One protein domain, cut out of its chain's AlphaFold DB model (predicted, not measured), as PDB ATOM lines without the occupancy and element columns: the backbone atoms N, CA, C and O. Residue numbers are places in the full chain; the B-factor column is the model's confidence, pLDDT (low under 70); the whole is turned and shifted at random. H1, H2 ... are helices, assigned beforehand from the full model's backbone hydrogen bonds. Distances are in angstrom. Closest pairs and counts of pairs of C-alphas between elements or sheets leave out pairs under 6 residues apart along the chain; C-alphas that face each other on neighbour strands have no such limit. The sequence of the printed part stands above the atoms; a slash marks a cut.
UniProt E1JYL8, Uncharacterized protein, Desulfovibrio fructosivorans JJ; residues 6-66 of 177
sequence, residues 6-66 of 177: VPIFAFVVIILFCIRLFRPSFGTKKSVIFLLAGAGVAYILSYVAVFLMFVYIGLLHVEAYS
ATOM      1  N   VAL A   6       2.723 -28.976   8.082       52.75
ATOM      2  CA  VAL A   6       1.826 -28.074   8.826       52.75
ATOM      3  C   VAL A   6       1.048 -27.054   7.957       52.75
ATOM      4  O   VAL A   6      -0.121 -26.819   8.267       52.75
ATOM      5  N   PRO A   7       1.576 -26.470   6.855       54.97
ATOM      6  CA  PRO A   7       0.853 -25.413   6.136       54.97
ATOM      7  C   PRO A   7      -0.366 -25.921   5.350       54.97
ATOM      8  O   PRO A   7      -1.330 -25.179   5.178       54.97
ATOM      9  N   ILE A   8      -0.377 -27.190   4.927       59.22
ATOM     10  CA  ILE A   8      -1.490 -27.754   4.146       59.22
ATOM     11  C   ILE A   8      -2.748 -27.890   5.015       59.22
ATOM     12  O   ILE A   8      -3.839 -27.528   4.582       59.22
ATOM     13  N   PHE A   9      -2.605 -28.356   6.261       61.72
ATOM     14  CA  PHE A   9      -3.748 -28.552   7.156       61.72
ATOM     15  C   PHE A   9      -4.393 -27.218   7.558       61.72
ATOM     16  O   PHE A   9      -5.613 -27.080   7.491       61.72
ATOM     17  N   ALA A  10      -3.582 -26.205   7.884       66.62
ATOM     18  CA  ALA A  10      -4.082 -24.864   8.192       66.62
ATOM     19  C   ALA A  10      -4.808 -24.230   6.992       66.62
ATOM     20  O   ALA A  10      -5.873 -23.639   7.158       66.62
ATOM     21  N   PHE A  11      -4.287 -24.415   5.775       64.69
ATOM     22  CA  PHE A  11      -4.909 -23.904   4.554       64.69
ATOM     23  C   PHE A  11      -6.270 -24.559   4.265       64.69
ATOM     24  O   PHE A  11      -7.239 -23.864   3.959       64.69
ATOM     25  N   VAL A  12      -6.380 -25.881   4.446       71.12
ATOM     26  CA  VAL A  12      -7.653 -26.611   4.300       71.12
ATOM     27  C   VAL A  12      -8.674 -26.156   5.346       71.12
ATOM     28  O   VAL A  12      -9.834 -25.928   5.005       71.12
ATOM     29  N   VAL A  13      -8.257 -25.955   6.600       74.06
ATOM     30  CA  VAL A  13      -9.143 -25.465   7.670       74.06
ATOM     31  C   VAL A  13      -9.631 -24.041   7.384       74.06
ATOM     32  O   VAL A  13     -10.822 -23.777   7.542       74.06
ATOM     33  N   ILE A  14      -8.764 -23.147   6.897       73.00
ATOM     34  CA  ILE A  14      -9.140 -21.772   6.526       73.00
ATOM     35  C   ILE A  14     -10.122 -21.773   5.348       73.00
ATOM     36  O   ILE A  14     -11.136 -21.082   5.407       73.00
ATOM     37  N   ILE A  15      -9.889 -22.589   4.313       69.69
ATOM     38  CA  ILE A  15     -10.825 -22.720   3.183       69.69
ATOM     39  C   ILE A  15     -12.189 -23.227   3.661       69.69
ATOM     40  O   ILE A  15     -13.215 -22.636   3.325       69.69
ATOM     41  N   LEU A  16     -12.218 -24.289   4.472       69.44
ATOM     42  CA  LEU A  16     -13.466 -24.852   4.996       69.44
ATOM     43  C   LEU A  16     -14.205 -23.865   5.912       69.44
ATOM     44  O   LEU A  16     -15.435 -23.791   5.866       69.44
ATOM     45  N   PHE A  17     -13.474 -23.075   6.702       73.00
ATOM     46  CA  PHE A  17     -14.036 -22.025   7.551       73.00
ATOM     47  C   PHE A  17     -14.622 -20.872   6.722       73.00
ATOM     48  O   PHE A  17     -15.761 -20.470   6.960       73.00
ATOM     49  N   CYS A  18     -13.917 -20.415   5.680       64.12
ATOM     50  CA  CYS A  18     -14.413 -19.408   4.736       64.12
ATOM     51  C   CYS A  18     -15.664 -19.889   3.979       64.12
ATOM     52  O   CYS A  18     -16.636 -19.145   3.865       64.12
ATOM     53  N   ILE A  19     -15.691 -21.151   3.528       66.25
ATOM     54  CA  ILE A  19     -16.875 -21.760   2.894       66.25
ATOM     55  C   ILE A  19     -18.060 -21.806   3.874       66.25
ATOM     56  O   ILE A  19     -19.206 -21.586   3.477       66.25
ATOM     57  N   ARG A  20     -17.805 -22.083   5.160       67.00
ATOM     58  CA  ARG A  20     -18.851 -22.180   6.188       67.00
ATOM     59  C   ARG A  20     -19.409 -20.816   6.598       67.00
ATOM     60  O   ARG A  20     -20.616 -20.723   6.811       67.00
ATOM     61  N   LEU A  21     -18.574 -19.780   6.679       65.94
ATOM     62  CA  LEU A  21     -18.996 -18.424   7.050       65.94
ATOM     63  C   LEU A  21     -19.804 -17.717   5.949       65.94
ATOM     64  O   LEU A  21     -20.707 -16.948   6.259       65.94
ATOM     65  N   PHE A  22     -19.548 -18.011   4.673       60.75
ATOM     66  CA  PHE A  22     -20.204 -17.332   3.542       60.75
ATOM     67  C   PHE A  22     -21.474 -18.024   3.015       60.75
ATOM     68  O   PHE A  22     -21.935 -17.752   1.903       60.75
ATOM     69  N   ARG A  23     -22.074 -18.920   3.807       60.09
ATOM     70  CA  ARG A  23     -23.129 -19.830   3.344       60.09
ATOM     71  C   ARG A  23     -24.521 -19.220   3.048       60.09
ATOM     72  O   ARG A  23     -25.219 -19.878   2.283       60.09
ATOM     73  N   PRO A  24     -24.973 -18.035   3.527       51.53
ATOM     74  CA  PRO A  24     -26.362 -17.643   3.260       51.53
ATOM     75  C   PRO A  24     -26.593 -16.652   2.100       51.53
ATOM     76  O   PRO A  24     -27.754 -16.385   1.819       51.53
ATOM     77  N   SER A  25     -25.578 -16.123   1.392       56.53
ATOM     78  CA  SER A  25     -25.818 -15.026   0.415       56.53
ATOM     79  C   SER A  25     -25.269 -15.205  -1.010       56.53
ATOM     80  O   SER A  25     -25.469 -14.321  -1.845       56.53
ATOM     81  N   PHE A  26     -24.599 -16.310  -1.348       55.59
ATOM     82  CA  PHE A  26     -23.999 -16.467  -2.682       55.59
ATOM     83  C   PHE A  26     -24.843 -17.332  -3.623       55.59
ATOM     84  O   PHE A  26     -24.650 -18.537  -3.753       55.59
ATOM     85  N   GLY A  27     -25.774 -16.682  -4.319       58.28
ATOM     86  CA  GLY A  27     -26.736 -17.313  -5.227       58.28
ATOM     87  C   GLY A  27     -26.222 -17.763  -6.602       58.28
ATOM     88  O   GLY A  27     -27.048 -18.081  -7.449       58.28
ATOM     89  N   THR A  28     -24.916 -17.814  -6.903       66.06
ATOM     90  CA  THR A  28     -24.456 -18.320  -8.218       66.06
ATOM     91  C   THR A  28     -23.100 -19.030  -8.163       66.06
ATOM     92  O   THR A  28     -22.197 -18.632  -7.431       66.06
ATOM     93  N   LYS A  29     -22.917 -20.051  -9.021       70.12
ATOM     94  CA  LYS A  29     -21.648 -20.786  -9.241       70.12
ATOM     95  C   LYS A  29     -20.427 -19.864  -9.431       70.12
ATOM     96  O   LYS A  29     -19.309 -20.250  -9.101       70.12
ATOM     97  N   LYS A  30     -20.642 -18.639  -9.925       70.44
ATOM     98  CA  LYS A  30     -19.607 -17.619 -10.142       70.44
ATOM     99  C   LYS A  30     -18.928 -17.194  -8.837       70.44
ATOM    100  O   LYS A  30     -17.710 -17.081  -8.801       70.44
ATOM    101  N   SER A  31     -19.683 -17.029  -7.755       74.00
ATOM    102  CA  SER A  31     -19.147 -16.576  -6.467       74.00
ATOM    103  C   SER A  31     -18.194 -17.584  -5.819       74.00
ATOM    104  O   SER A  31     -17.188 -17.194  -5.235       74.00
ATOM    105  N   VAL A  32     -18.460 -18.885  -5.981       76.88
ATOM    106  CA  VAL A  32     -17.564 -19.952  -5.500       76.88
ATOM    107  C   VAL A  32     -16.247 -19.951  -6.279       76.88
ATOM    108  O   VAL A  32     -15.183 -20.089  -5.681       76.88
ATOM    109  N   ILE A  33     -16.300 -19.732  -7.598       78.25
ATOM    110  CA  ILE A  33     -15.100 -19.625  -8.442       78.25
ATOM    111  C   ILE A  33     -14.238 -18.435  -8.005       78.25
ATOM    112  O   ILE A  33     -13.029 -18.593  -7.855       78.25
ATOM    113  N   PHE A  34     -14.842 -17.272  -7.732       79.31
ATOM    114  CA  PHE A  34     -14.106 -16.103  -7.234       79.31
ATOM    115  C   PHE A  34     -13.434 -16.357  -5.879       79.31
ATOM    116  O   PHE A  34     -12.281 -15.972  -5.698       79.31
ATOM    117  N   LEU A  35     -14.109 -17.042  -4.949       82.31
ATOM    118  CA  LEU A  35     -13.526 -17.394  -3.648       82.31
ATOM    119  C   LEU A  35     -12.336 -18.352  -3.785       82.31
ATOM    120  O   LEU A  35     -11.294 -18.126  -3.172       82.31
ATOM    121  N   LEU A  36     -12.463 -19.396  -4.608       81.69
ATOM    122  CA  LEU A  36     -11.374 -20.349  -4.846       81.69
ATOM    123  C   LEU A  36     -10.188 -19.691  -5.561       81.69
ATOM    124  O   LEU A  36      -9.043 -19.933  -5.185       81.69
ATOM    125  N   ALA A  37     -10.452 -18.822  -6.540       81.12
ATOM    126  CA  ALA A  37      -9.414 -18.042  -7.206       81.12
ATOM    127  C   ALA A  37      -8.695 -17.108  -6.219       81.12
ATOM    128  O   ALA A  37      -7.468 -17.085  -6.183       81.12
ATOM    129  N   GLY A  38      -9.444 -16.402  -5.366       86.12
ATOM    130  CA  GLY A  38      -8.881 -15.547  -4.320       86.12
ATOM    131  C   GLY A  38      -8.009 -16.321  -3.327       86.12
ATOM    132  O   GLY A  38      -6.895 -15.895  -3.028       86.12
ATOM    133  N   ALA A  39      -8.464 -17.494  -2.874       86.81
ATOM    134  CA  ALA A  39      -7.683 -18.367  -1.996       86.81
ATOM    135  C   ALA A  39      -6.407 -18.887  -2.679       86.81
ATOM    136  O   ALA A  39      -5.348 -18.924  -2.053       86.81
ATOM    137  N   GLY A  40      -6.485 -19.242  -3.965       87.62
ATOM    138  CA  GLY A  40      -5.326 -19.650  -4.762       87.62
ATOM    139  C   GLY A  40      -4.294 -18.530  -4.921       87.62
ATOM    140  O   GLY A  40      -3.103 -18.759  -4.717       87.62
ATOM    141  N   VAL A  41      -4.739 -17.303  -5.205       90.25
ATOM    142  CA  VAL A  41      -3.858 -16.125  -5.280       90.25
ATOM    143  C   VAL A  41      -3.212 -15.844  -3.926       90.25
ATOM    144  O   VAL A  41      -1.996 -15.683  -3.861       90.25
ATOM    145  N   ALA A  42      -3.987 -15.842  -2.838       87.38
ATOM    146  CA  ALA A  42      -3.459 -15.630  -1.489       87.38
ATOM    147  C   ALA A  42      -2.415 -16.692  -1.105       87.38
ATOM    148  O   ALA A  42      -1.372 -16.362  -0.541       87.38
ATOM    149  N   TYR A  43      -2.659 -17.954  -1.468       88.75
ATOM    150  CA  TYR A  43      -1.698 -19.036  -1.288       88.75
ATOM    151  C   TYR A  43      -0.397 -18.748  -2.039       88.75
ATOM    152  O   TYR A  43       0.660 -18.712  -1.416       88.75
ATOM    153  N   ILE A  44      -0.458 -18.453  -3.340       90.44
ATOM    154  CA  ILE A  44       0.732 -18.131  -4.147       90.44
ATOM    155  C   ILE A  44       1.492 -16.938  -3.553       90.44
ATOM    156  O   ILE A  44       2.706 -17.017  -3.367       90.44
ATOM    157  N   LEU A  45       0.783 -15.866  -3.189       90.56
ATOM    158  CA  LEU A  45       1.384 -14.678  -2.580       90.56
ATOM    159  C   LEU A  45       2.107 -15.000  -1.267       90.56
ATOM    160  O   LEU A  45       3.165 -14.429  -1.012       90.56
ATOM    161  N   SER A  46       1.601 -15.941  -0.464       89.88
ATOM    162  CA  SER A  46       2.279 -16.351   0.772       89.88
ATOM    163  C   SER A  46       3.646 -17.001   0.506       89.88
ATOM    164  O   SER A  46       4.619 -16.683   1.191       89.88
ATOM    165  N   TYR A  47       3.771 -17.833  -0.536       91.06
ATOM    166  CA  TYR A  47       5.062 -18.415  -0.927       91.06
ATOM    167  C   TYR A  47       6.009 -17.366  -1.498       91.06
ATOM    168  O   TYR A  47       7.194 -17.367  -1.163       91.06
ATOM    169  N   VAL A  48       5.489 -16.452  -2.322       91.75
ATOM    170  CA  VAL A  48       6.276 -15.341  -2.867       91.75
ATOM    171  C   VAL A  48       6.816 -14.463  -1.735       91.75
ATOM    172  O   VAL A  48       8.002 -14.152  -1.735       91.75
ATOM    173  N   ALA A  49       6.000 -14.124  -0.736       89.06
ATOM    174  CA  ALA A  49       6.427 -13.312   0.402       89.06
ATOM    175  C   ALA A  49       7.554 -13.979   1.210       89.06
ATOM    176  O   ALA A  49       8.564 -13.340   1.506       89.06
ATOM    177  N   VAL A  50       7.426 -15.276   1.511       89.12
ATOM    178  CA  VAL A  50       8.476 -16.036   2.211       89.12
ATOM    179  C   VAL A  50       9.758 -16.097   1.380       89.12
ATOM    180  O   VAL A  50      10.848 -15.901   1.915       89.12
ATOM    181  N   PHE A  51       9.652 -16.319   0.068       85.69
ATOM    182  CA  PHE A  51      10.807 -16.315  -0.828       85.69
ATOM    183  C   PHE A  51      11.511 -14.949  -0.853       85.69
ATOM    184  O   PHE A  51      12.729 -14.884  -0.674       85.69
ATOM    185  N   LEU A  52      10.756 -13.857  -1.001       86.56
ATOM    186  CA  LEU A  52      11.295 -12.495  -0.983       86.56
ATOM    187  C   LEU A  52      11.965 -12.159   0.354       86.56
ATOM    188  O   LEU A  52      13.018 -11.527   0.357       86.56
ATOM    189  N   MET A  53      11.415 -12.630   1.477       88.38
ATOM    190  CA  MET A  53      12.035 -12.476   2.795       88.38
ATOM    191  C   MET A  53      13.430 -13.117   2.842       88.38
ATOM    192  O   MET A  53      14.371 -12.491   3.324       88.38
ATOM    193  N   PHE A  54      13.603 -14.330   2.306       84.19
ATOM    194  CA  PHE A  54      14.922 -14.971   2.252       84.19
ATOM    195  C   PHE A  54      15.904 -14.230   1.341       84.19
ATOM    196  O   PHE A  54      17.071 -14.080   1.704       84.19
ATOM    197  N   VAL A  55      15.441 -13.738   0.187       84.69
ATOM    198  CA  VAL A  55      16.263 -12.901  -0.703       84.69
ATOM    199  C   VAL A  55      16.721 -11.638   0.028       84.69
ATOM    200  O   VAL A  55      17.908 -11.316   0.008       84.69
ATOM    201  N   TYR A  56      15.807 -10.967   0.727       85.50
ATOM    202  CA  TYR A  56      16.100  -9.750   1.478       85.50
ATOM    203  C   TYR A  56      17.109  -9.986   2.609       85.50
ATOM    204  O   TYR A  56      18.084  -9.248   2.724       85.50
ATOM    205  N   ILE A  57      16.947 -11.062   3.389       84.25
ATOM    206  CA  ILE A  57      17.917 -11.447   4.428       84.25
ATOM    207  C   ILE A  57      19.306 -11.685   3.821       84.25
ATOM    208  O   ILE A  57      20.309 -11.286   4.414       84.25
ATOM    209  N   GLY A  58      19.379 -12.316   2.644       80.19
ATOM    210  CA  GLY A  58      20.635 -12.509   1.922       80.19
ATOM    211  C   GLY A  58      21.306 -11.185   1.551       80.19
ATOM    212  O   GLY A  58      22.488 -11.002   1.831       80.19
ATOM    213  N   LEU A  59      20.549 -10.236   0.994       82.44
ATOM    214  CA  LEU A  59      21.062  -8.906   0.642       82.44
ATOM    215  C   LEU A  59      21.599  -8.153   1.867       82.44
ATOM    216  O   LEU A  59      22.705  -7.618   1.810       82.44
ATOM    217  N   LEU A  60      20.877  -8.201   2.990       83.25
ATOM    218  CA  LEU A  60      21.320  -7.585   4.243       83.25
ATOM    219  C   LEU A  60      22.630  -8.186   4.768       83.25
ATOM    220  O   LEU A  60      23.446  -7.466   5.330       83.25
ATOM    221  N   HIS A  61      22.866  -9.490   4.586       77.00
ATOM    222  CA  HIS A  61      24.136 -10.107   4.985       77.00
ATOM    223  C   HIS A  61      25.296  -9.644   4.102       77.00
ATOM    224  O   HIS A  61      26.381  -9.388   4.614       77.00
ATOM    225  N   VAL A  62      25.093  -9.500   2.792       79.75
ATOM    226  CA  VAL A  62      26.133  -8.926   1.925       79.75
ATOM    227  C   VAL A  62      26.463  -7.507   2.384       79.75
ATOM    228  O   VAL A  62      27.623  -7.197   2.624       79.75
ATOM    229  N   GLU A  63      25.446  -6.674   2.593       80.19
ATOM    230  CA  GLU A  63      25.616  -5.290   3.048       80.19
ATOM    231  C   GLU A  63      26.252  -5.187   4.445       80.19
ATOM    232  O   GLU A  63      26.999  -4.253   4.732       80.19
ATOM    233  N   ALA A  64      25.970  -6.144   5.331       80.19
ATOM    234  CA  ALA A  64      26.499  -6.171   6.690       80.19
ATOM    235  C   ALA A  64      27.974  -6.594   6.771       80.19
ATOM    236  O   ALA A  64      28.629  -6.250   7.751       80.19
ATOM    237  N   TYR A  65      28.493  -7.331   5.786       81.50
ATOM    238  CA  TYR A  65      29.823  -7.948   5.872       81.50
ATOM    239  C   TYR A  65      30.790  -7.535   4.767       81.50
ATOM    240  O   TYR A  65      31.999  -7.683   4.954       81.50
ATOM    241  N   SER A  66      30.295  -7.028   3.644       81.50
ATOM    242  CA  SER A  66      31.143  -6.494   2.585       81.50
ATOM    243  C   SER A  66      31.503  -5.037   2.862       81.50
ATOM    244  O   SER A  66      30.655  -4.285   3.350       81.50
TER     245      SER A  66
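AT A GLANCE: This is residues 6 to 66 of the 177 residues of an uncharacterized protein of Desulfovibrio fructosivorans JJ (UniProt E1JYL8). One long helix, H2, makes the length of a thin rod, and a shorter helix, H1, lies aslant over its first half, loosely placed, with a loop joining the two at one end. The far part of H2, within residues 44 to 66, sticks out free. The printed part has 61 residues with two named helices, H1 then H2, no named strand, and is all helix. It is extended, with a radius of gyration of the C-alphas of 17.8 A and spans of 59 by 23 by 13 A.

HOW THE PARTS SIT: H2, residues 29 to 65, and H1, residues 6 to 21, are close but not clearly touching; their closest C-alphas, those of Ala 39 and Ile 15, are 7.5 A apart. They run opposite ways at a steep tilt of 36 degrees, only just past shallow. Every O i to N i+4 pair is within hydrogen-bond range in H2, and 11 of 12 in H1.

IN THESE COORDINATES: H2 is 55.2 A long, from C-alpha 29 at (-21.648, -20.786, -9.241) to C-alpha 65 at (29.823, -7.948, 5.872). H1 is 23.0 A long and begins with C-alpha 6 at (1.826, -28.074, 8.826).

THE WHOLE: The farthest C-alphas, those of Gly 27 and Ser 66, are 59.4 A apart. The printed part has no cut, and the link is short. The pLDDT is under 70 at residues 6 to 11, 15 to 16 and 18 to 28.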